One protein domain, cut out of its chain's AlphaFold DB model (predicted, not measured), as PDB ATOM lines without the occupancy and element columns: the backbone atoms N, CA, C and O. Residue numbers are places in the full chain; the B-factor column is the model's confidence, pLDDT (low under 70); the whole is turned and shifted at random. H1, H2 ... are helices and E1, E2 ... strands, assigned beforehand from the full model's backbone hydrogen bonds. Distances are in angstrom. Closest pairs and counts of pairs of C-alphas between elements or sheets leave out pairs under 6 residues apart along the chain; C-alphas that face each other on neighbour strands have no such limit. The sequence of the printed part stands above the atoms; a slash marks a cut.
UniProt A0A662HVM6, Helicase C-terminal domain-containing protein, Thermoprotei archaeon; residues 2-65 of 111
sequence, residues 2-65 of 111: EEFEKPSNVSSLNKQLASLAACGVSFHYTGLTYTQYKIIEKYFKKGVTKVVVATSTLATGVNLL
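What this domain is: This is residues 2 to 65 of the 111 residues of the protein "Helicase C-terminal domain-containing protein" of Thermoprotei archaeon (UniProt A0A662HVM6). A small two-stranded parallel sheet, E1 beside E2, has helix H2 over one face, while the long helix H1 runs past the E1 edge with its residues 13 to 21 close to that strand; no named helix covers the sheet's other face. Short H3 sits beyond the strands' last residues, and residues 2 to 9, of which 7 to 9 belong to H1, stick out as an arm. The 64 printed residues include three named helices and two named strands, in the order H1 E1 H2 E2 H3, and the class is mostly helix. The whole is compact, with a radius of gyration of the C-alphas of 12.2 A and spans of 37 by 27 by 17 A.

Where its parts are: E1 is residues 25 to 28 and E2 is residues 51 to 54. H2, residues 34 to 45, is 16.4 A long from first to last C-alpha. H1, residues 7 to 22, is 24.1 A long and begins with C-alpha 7 at (-12.416, -42.188, 5.682). H3, residues 56 to 60, ends with C-alpha 60 at (9.006, -30.886, -7.891).

How they stand to each other: E1 and E2 are parallel at 21 degrees, with N 26 and O 51 2.9 A apart and N 28 and O 53 2.8 A apart, both within hydrogen-bond range. E1, H2 and E2 form a strand-helix-strand unit, two parallel neighbour strands with a helix between them along the chain; its crossover is right-handed. The closest C-alphas of E1 and H2 are those of Ser 26 and Ile 40, 7.0 A apart. Those of H1 and E1 are Leu 20 and Ser 26, 5.8 A apart. H1 and H2 are near each other, with 5 pairs of C-alphas within 10 A. H3 is apart from H1 and H2. Every O i to N i+4 pair is within hydrogen-bond range in H2, 10 of 12 are in H1 and 0 of 1 in H3, where 2 of 2 O i to N i+3 pairs are.

The domain as a whole: The C-alphas farthest apart, of Glu 2 and Gly 47, are 38.9 A apart. The printed part has no cut, and the four links between elements are tight. Residues 2 to 10 and 59 to 61 have pLDDT under 70.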
ATOM      1  N   GLU A   2     -15.539 -39.988  -9.319       35.44
ATOM      2  CA  GLU A   2     -14.464 -39.948  -8.318       35.44
ATOM      3  C   GLU A   2     -14.582 -41.145  -7.368       35.44
ATOM      4  O   GLU A   2     -15.623 -41.341  -6.740       35.44
ATOM      5  N   GLU A   3     -13.527 -41.956  -7.272       36.84
ATOM      6  CA  GLU A   3     -13.406 -42.931  -6.190       36.84
ATOM      7  C   GLU A   3     -13.158 -42.169  -4.886       36.84
ATOM      8  O   GLU A   3     -12.078 -41.633  -4.643       36.84
ATOM      9  N   PHE A   4     -14.194 -42.098  -4.053       42.09
ATOM     10  CA  PHE A   4     -14.108 -41.577  -2.696       42.09
ATOM     11  C   PHE A   4     -13.141 -42.433  -1.864       42.09
ATOM     12  O   PHE A   4     -13.400 -43.603  -1.570       42.09
ATOM     13  N   GLU A   5     -12.035 -41.818  -1.450       42.00
ATOM     14  CA  GLU A   5     -11.086 -42.368  -0.489       42.00
ATOM     15  C   GLU A   5     -11.808 -42.704   0.830       42.00
ATOM     16  O   GLU A   5     -12.475 -41.863   1.439       42.00
ATOM     17  N   LYS A   6     -11.705 -43.961   1.279       40.31
ATOM     18  CA  LYS A   6     -12.368 -44.432   2.504       40.31
ATOM     19  C   LYS A   6     -11.870 -43.640   3.734       40.31
ATOM     20  O   LYS A   6     -10.669 -43.653   4.017       40.31
ATOM     21  N   PRO A   7     -12.768 -43.063   4.555       44.00
ATOM     22  CA  PRO A   7     -12.416 -42.188   5.682       44.00
ATOM     23  C   PRO A   7     -11.676 -42.878   6.847       44.00
ATOM     24  O   PRO A   7     -11.208 -42.206   7.765       44.00
ATOM     25  N   SER A   8     -11.528 -44.208   6.837       52.25
ATOM     26  CA  SER A   8     -10.843 -44.952   7.903       52.25
ATOM     27  C   SER A   8      -9.312 -44.845   7.858       52.25
ATOM     28  O   SER A   8      -8.679 -44.903   8.912       52.25
ATOM     29  N   ASN A   9      -8.707 -44.655   6.679       55.06
ATOM     30  CA  ASN A   9      -7.247 -44.719   6.507       55.06
ATOM     31  C   ASN A   9      -6.533 -43.390   6.837       55.06
ATOM     32  O   ASN A   9      -5.389 -43.363   7.292       55.06
ATOM     33  N   VAL A  10      -7.236 -42.264   6.678       62.28
ATOM     34  CA  VAL A  10      -6.702 -40.924   6.981       62.28
ATOM     35  C   VAL A  10      -6.418 -40.777   8.483       62.28
ATOM     36  O   VAL A  10      -5.401 -40.215   8.886       62.28
ATOM     37  N   SER A  11      -7.276 -41.348   9.337       76.31
ATOM     38  CA  SER A  11      -7.103 -41.313  10.796       76.31
ATOM     39  C   SER A  11      -5.882 -42.113  11.269       76.31
ATOM     40  O   SER A  11      -5.134 -41.642  12.130       76.31
ATOM     41  N   SER A  12      -5.631 -43.296  10.697       87.88
ATOM     42  CA  SER A  12      -4.469 -44.124  11.052       87.88
ATOM     43  C   SER A  12      -3.150 -43.502  10.604       87.88
ATOM     44  O   SER A  12      -2.217 -43.438  11.407       87.88
ATOM     45  N   LEU A  13      -3.082 -42.971   9.380       87.88
ATOM     46  CA  LEU A  13      -1.885 -42.291   8.875       87.88
ATOM     47  C   LEU A  13      -1.564 -41.030   9.681       87.88
ATOM     48  O   LEU A  13      -0.403 -40.780   9.992       87.88
ATOM     49  N   ASN A  14      -2.580 -40.274  10.106       89.50
ATOM     50  CA  ASN A  14      -2.379 -39.111  10.970       89.50
ATOM     51  C   ASN A  14      -1.790 -39.495  12.335       89.50
ATOM     52  O   ASN A  14      -0.890 -38.815  12.830       89.50
ATOM     53  N   LYS A  15      -2.257 -40.599  12.930       91.88
ATOM     54  CA  LYS A  15      -1.692 -41.124  14.183       91.88
ATOM     55  C   LYS A  15      -0.242 -41.573  14.003       91.88
ATOM     56  O   LYS A  15       0.587 -41.265  14.854       91.88
ATOM     57  N   GLN A  16       0.074 -42.244  12.894       93.94
ATOM     58  CA  GLN A  16       1.447 -42.640  12.564       93.94
ATOM     59  C   GLN A  16       2.354 -41.433  12.311       93.94
ATOM     60  O   GLN A  16       3.480 -41.399  12.796       93.94
ATOM     61  N   LEU A  17       1.873 -40.415  11.595       92.62
ATOM     62  CA  LEU A  17       2.630 -39.183  11.380       92.62
ATOM     63  C   LEU A  17       2.948 -38.501  12.712       92.62
ATOM     64  O   LEU A  17       4.078 -38.068  12.920       92.62
ATOM     65  N   ALA A  18       1.972 -38.430  13.621       92.12
ATOM     66  CA  ALA A  18       2.163 -37.851  14.945       92.12
ATOM     67  C   ALA A  18       3.166 -38.651  15.793       92.12
ATOM     68  O   ALA A  18       4.039 -38.048  16.420       92.12
ATOM     69  N   SER A  19       3.084 -39.989  15.791       94.56
ATOM     70  CA  SER A  19       4.021 -40.826  16.550       94.56
ATOM     71  C   SER A  19       5.449 -40.724  16.011       94.56
ATOM     72  O   SER A  19       6.382 -40.564  16.792       94.56
ATOM     73  N   LEU A  20       5.629 -40.734  14.688       95.56
ATOM     74  CA  LEU A  20       6.938 -40.550  14.064       95.56
ATOM     75  C   LEU A  20       7.494 -39.148  14.327       95.56
ATOM     76  O   LEU A  20       8.679 -39.009  14.641       95.56
ATOM     77  N   ALA A  21       6.648 -38.114  14.249       93.25
ATOM     78  CA  ALA A  21       7.065 -36.735  14.481       93.25
ATOM     79  C   ALA A  21       7.594 -36.538  15.906       93.25
ATOM     80  O   ALA A  21       8.575 -35.816  16.091       93.25
ATOM     81  N   ALA A  22       7.011 -37.228  16.893       93.56
ATOM     82  CA  ALA A  22       7.519 -37.260  18.265       93.56
ATOM     83  C   ALA A  22       8.921 -37.892  18.372       93.56
ATOM     84  O   ALA A  22       9.698 -37.519  19.246       93.56
ATOM     85  N   CYS A  23       9.278 -38.790  17.450       96.44
ATOM     86  CA  CYS A  23      10.613 -39.378  17.325       96.44
ATOM     87  C   CYS A  23      11.558 -38.574  16.405       96.44
ATOM     88  O   CYS A  23      12.661 -39.031  16.111       96.44
ATOM     89  N   GLY A  24      11.151 -37.396  15.919       95.75
ATOM     90  CA  GLY A  24      11.961 -36.571  15.016       95.75
ATOM     91  C   GLY A  24      11.974 -37.045  13.558       95.75
ATOM     92  O   GLY A  24      12.834 -36.606  12.788       95.75
ATOM     93  N   VAL A  25      11.028 -37.896  13.154       97.06
ATOM     94  CA  VAL A  25      10.877 -38.391  11.776       97.06
ATOM     95  C   VAL A  25       9.511 -37.993  11.227       97.06
ATOM     96  O   VAL A  25       8.519 -37.994  11.941       97.06
ATOM     97  N   SER A  26       9.408 -37.656   9.950       95.62
ATOM     98  CA  SER A  26       8.107 -37.483   9.302       95.62
ATOM     99  C   SER A  26       8.124 -38.018   7.878       95.62
ATOM    100  O   SER A  26       9.181 -38.355   7.339       95.62
ATOM    101  N   PHE A  27       6.947 -38.116   7.266       93.62
ATOM    102  CA  PHE A  27       6.814 -38.463   5.858       93.62
ATOM    103  C   PHE A  27       6.033 -37.399   5.091       93.62
ATOM    104  O   PHE A  27       5.229 -36.680   5.677       93.62
ATOM    105  N   HIS A  28       6.261 -37.313   3.782       90.19
ATOM    106  CA  HIS A  28       5.573 -36.415   2.865       90.19
ATOM    107  C   HIS A  28       5.099 -37.147   1.607       90.19
ATOM    108  O   HIS A  28       5.883 -37.781   0.901       90.19
ATOM    109  N   TYR A  29       3.821 -36.985   1.287       88.62
ATOM    110  CA  TYR A  29       3.169 -37.507   0.088       88.62
ATOM    111  C   TYR A  29       1.955 -36.628  -0.250       88.62
ATOM    112  O   TYR A  29       1.603 -35.726   0.513       88.62
ATOM    113  N   THR A  30       1.310 -36.881  -1.387       84.00
ATOM    114  CA  THR A  30       0.215 -36.050  -1.922       84.00
ATOM    115  C   THR A  30      -1.043 -36.010  -1.053       84.00
ATOM    116  O   THR A  30      -1.847 -35.102  -1.224       84.00
ATOM    117  N   GLY A  31      -1.217 -36.950  -0.118       86.38
ATOM    118  CA  GLY A  31      -2.373 -36.988   0.784       86.38
ATOM    119  C   GLY A  31      -2.234 -36.130   2.044       86.38
ATOM    120  O   GLY A  31      -3.149 -36.112   2.863       86.38
ATOM    121  N   LEU A  32      -1.112 -35.426   2.239       87.50
ATOM    122  CA  LEU A  32      -0.993 -34.484   3.351       87.50
ATOM    123  C   LEU A  32      -1.771 -33.198   3.081       87.50
ATOM    124  O   LEU A  32      -1.663 -32.584   2.022       87.50
ATOM    125  N   THR A  33      -2.474 -32.723   4.106       89.12
ATOM    126  CA  THR A  33      -3.053 -31.377   4.084       89.12
ATOM    127  C   THR A  33      -1.951 -30.314   4.076       89.12
ATOM    128  O   THR A  33      -0.865 -30.506   4.636       89.12
ATOM    129  N   TYR A  34      -2.252 -29.138   3.521       87.44
ATOM    130  CA  TYR A  34      -1.331 -27.996   3.540       87.44
ATOM    131  C   TYR A  34      -0.853 -27.664   4.964       87.44
ATOM    132  O   TYR A  34       0.332 -27.421   5.189       87.44
ATOM    133  N   THR A  35      -1.751 -27.732   5.951       90.62
ATOM    134  CA  THR A  35      -1.424 -27.503   7.365       90.62
ATOM    135  C   THR A  35      -0.385 -28.496   7.886       90.62
ATOM    136  O   THR A  35       0.595 -28.084   8.508       90.62
ATOM    137  N   GLN A  36      -0.549 -29.793   7.608       90.81
ATOM    138  CA  GLN A  36       0.423 -30.819   8.004       90.81
ATOM    139  C   GLN A  36       1.780 -30.600   7.333       90.81
ATOM    140  O   GLN A  36       2.812 -30.650   8.003       90.81
ATOM    141  N   TYR A  37       1.782 -30.279   6.037       89.25
ATOM    142  CA  TYR A  37       3.002 -29.934   5.313       89.25
ATOM    143  C   TYR A  37       3.738 -28.744   5.954       89.25
ATOM    144  O   TYR A  37       4.932 -28.840   6.243       89.25
ATOM    145  N   LYS A  38       3.037 -27.641   6.257       91.56
ATOM    146  CA  LYS A  38       3.640 -26.455   6.892       91.56
ATOM    147  C   LYS A  38       4.217 -26.753   8.273       91.56
ATOM    148  O   LYS A  38       5.235 -26.167   8.649       91.56
ATOM    149  N   ILE A  39       3.590 -27.656   9.024       92.44
ATOM    150  CA  ILE A  39       4.091 -28.122  10.320       92.44
ATOM    151  C   ILE A  39       5.413 -28.881  10.139       92.44
ATOM    152  O   ILE A  39       6.396 -28.537  10.796       92.44
ATOM    153  N   ILE A  40       5.460 -29.849   9.221       92.50
ATOM    154  CA  ILE A  40       6.677 -30.618   8.918       92.50
ATOM    155  C   ILE A  40       7.800 -29.685   8.452       92.50
ATOM    156  O   ILE A  40       8.901 -29.736   8.995       92.50
ATOM    157  N   GLU A  41       7.516 -28.785   7.507       91.62
ATOM    158  CA  GLU A  41       8.485 -27.815   6.987       91.62
ATOM    159  C   GLU A  41       9.079 -26.957   8.116       91.62
ATOM    160  O   GLU A  41      10.298 -26.793   8.215       91.62
ATOM    161  N   LYS A  42       8.223 -26.435   9.003       92.81
ATOM    162  CA  LYS A  42       8.632 -25.608  10.144       92.81
ATOM    163  C   LYS A  42       9.547 -26.375  11.096       92.81
ATOM    164  O   LYS A  42      10.578 -25.840  11.503       92.81
ATOM    165  N   TYR A  43       9.179 -27.597  11.477       94.06
ATOM    166  CA  TYR A  43       9.962 -28.380  12.435       94.06
ATOM    167  C   TYR A  43      11.241 -28.960  11.831       94.06
ATOM    168  O   TYR A  43      12.241 -29.055  12.543       94.06
ATOM    169  N   PHE A  44      11.258 -29.245  10.529       93.50
ATOM    170  CA  PHE A  44      12.471 -29.631   9.814       93.50
ATOM    171  C   PHE A  44      13.473 -28.475   9.727       93.50
ATOM    172  O   PHE A  44      14.638 -28.637  10.082       93.50
ATOM    173  N   LYS A  45      13.017 -27.262   9.373       90.62
ATOM    174  CA  LYS A  45      13.870 -26.054   9.349       90.62
ATOM    175  C   LYS A  45      14.449 -25.709  10.724       90.62
ATOM    176  O   LYS A  45      15.581 -25.248  10.811       90.62
ATOM    177  N   LYS A  46      13.699 -25.974  11.799       92.44
ATOM    178  CA  LYS A  46      14.165 -25.824  13.189       92.44
ATOM    179  C   LYS A  46      15.085 -26.957  13.663       92.44
ATOM    180  O   LYS A  46      15.581 -26.897  14.782       92.44
ATOM    181  N   GLY A  47      15.275 -28.006  12.862       91.94
ATOM    182  CA  GLY A  47      16.055 -29.182  13.237       91.94
ATOM    183  C   GLY A  47      15.418 -30.028  14.341       91.94
ATOM    184  O   GLY A  47      16.130 -30.807  14.967       91.94
ATOM    185  N   VAL A  48      14.113 -29.885  14.599       95.56
ATOM    186  CA  VAL A  48      13.362 -30.763  15.513       95.56
ATOM    187  C   VAL A  48      13.055 -32.079  14.803       95.56
ATOM    188  O   VAL A  48      13.388 -33.149  15.302       95.56
ATOM    189  N   THR A  49      12.507 -31.999  13.589       95.69
ATOM    190  CA  THR A  49      12.438 -33.141  12.671       95.69
ATOM    191  C   THR A  49      13.793 -33.280  11.987       95.69
ATOM    192  O   THR A  49      14.258 -32.345  11.339       95.69
ATOM    193  N   LYS A  50      14.443 -34.431  12.148       95.75
ATOM    194  CA  LYS A  50      15.767 -34.727  11.585       95.75
ATOM    195  C   LYS A  50      15.680 -35.418  10.230       95.75
ATOM    196  O   LYS A  50      16.562 -35.230   9.399       95.75
ATOM    197  N   VAL A  51      14.625 -36.204  10.014       96.31
ATOM    198  CA  VAL A  51      14.441 -37.014   8.806       96.31
ATOM    199  C   VAL A  51      13.045 -36.791   8.245       96.31
ATOM    200  O   VAL A  51      12.059 -36.885   8.975       96.31
ATOM    201  N   VAL A  52      12.969 -36.528   6.941       95.25
ATOM    202  CA  VAL A  52      11.716 -36.500   6.184       95.25
ATOM    203  C   VAL A  52      11.828 -37.522   5.064       95.25
ATOM    204  O   VAL A  52      12.696 -37.403   4.202       95.25
ATOM    205  N   VAL A  53      10.957 -38.523   5.078       94.69
ATOM    206  CA  VAL A  53      10.822 -39.499   3.992       94.69
ATOM    207  C   VAL A  53       9.796 -38.970   3.002       94.69
ATOM    208  O   VAL A  53       8.734 -38.518   3.417       94.69
ATOM    209  N   ALA A  54      10.061 -38.998   1.699       91.12
ATOM    210  CA  ALA A  54       9.101 -38.453   0.748       91.12
ATOM    211  C   ALA A  54       9.033 -39.204  -0.572       91.12
ATOM    212  O   ALA A  54      10.014 -39.784  -1.029       91.12
ATOM    213  N   THR A  55       7.861 -39.144  -1.201       88.56
ATOM    214  CA  THR A  55       7.687 -39.533  -2.602       88.56
ATOM    215  C   THR A  55       8.342 -38.511  -3.528       88.56
ATOM    216  O   THR A  55       8.537 -37.353  -3.150       88.56
ATOM    217  N   SER A  56       8.635 -38.905  -4.771       77.44
ATOM    218  CA  SER A  56       9.359 -38.045  -5.718       77.44
ATOM    219  C   SER A  56       8.672 -36.709  -6.014       77.44
ATOM    220  O   SER A  56       9.343 -35.731  -6.330       77.44
ATOM    221  N   THR A  57       7.359 -36.611  -5.787       73.75
ATOM    222  CA  THR A  57       6.587 -35.361  -5.860       73.75
ATOM    223  C   THR A  57       7.114 -34.244  -4.949       73.75
ATOM    224  O   THR A  57       6.941 -33.071  -5.278       73.75
ATOM    225  N   LEU A  58       7.812 -34.564  -3.850       71.50
ATOM    226  CA  LEU A  58       8.482 -33.558  -3.014       71.50
ATOM    227  C   LEU A  58       9.545 -32.788  -3.818       71.50
ATOM    228  O   LEU A  58       9.691 -31.577  -3.673       71.50
ATOM    229  N   ALA A  59      10.266 -33.456  -4.719       68.00
ATOM    230  CA  ALA A  59      11.338 -32.819  -5.475       68.00
ATOM    231  C   ALA A  59      10.830 -31.703  -6.411       68.00
ATOM    232  O   ALA A  59      11.587 -30.774  -6.706       68.00
ATOM    233  N   THR A  60       9.555 -31.732  -6.815       62.22
ATOM    234  CA  THR A  60       9.006 -30.886  -7.891       62.22
ATOM    235  C   THR A  60       8.101 -29.739  -7.408       62.22
ATOM    236  O   THR A  60       7.591 -28.995  -8.236       62.22
ATOM    237  N   GLY A  61       7.910 -29.517  -6.100       63.94
ATOM    238  CA  GLY A  61       6.912 -28.521  -5.660       63.94
ATOM    239  C   GLY A  61       7.107 -27.856  -4.302       63.94
ATOM    240  O   GLY A  61       6.290 -27.017  -3.929       63.94
ATOM    241  N   VAL A  62       8.160 -28.186  -3.553       70.44
ATOM    242  CA  VAL A  62       8.351 -27.640  -2.200       70.44
ATOM    243  C   VAL A  62       9.706 -26.974  -2.010       70.44
ATOM    244  O   VAL A  62      10.699 -27.325  -2.645       70.44
ATOM    245  N   ASN A  63       9.752 -25.993  -1.109       74.31
ATOM    246  CA  ASN A  63      10.970 -25.276  -0.736       74.31
ATOM    247  C   ASN A  63      11.581 -25.856   0.553       74.31
ATOM    248  O   ASN A  63      11.710 -25.171   1.575       74.31
ATOM    249  N   LEU A  64      11.905 -27.151   0.505       87.31
ATOM    250  CA  LEU A  64      12.572 -27.878   1.581       87.31
ATOM    251  C   LEU A  64      13.966 -28.312   1.109       87.31
ATOM    252  O   LEU A  64      14.084 -29.122   0.193       87.31
ATOM    253  N   LEU A  65      15.007 -27.753   1.727       92.00
ATOM    254  CA  LEU A  65      16.405 -28.138   1.517       92.00
ATOM    255  C   LEU A  65      16.892 -28.953   2.713       92.00
ATOM    256  O   LEU A  65      16.539 -28.642   3.853       92.00
TER     257      LEU A  65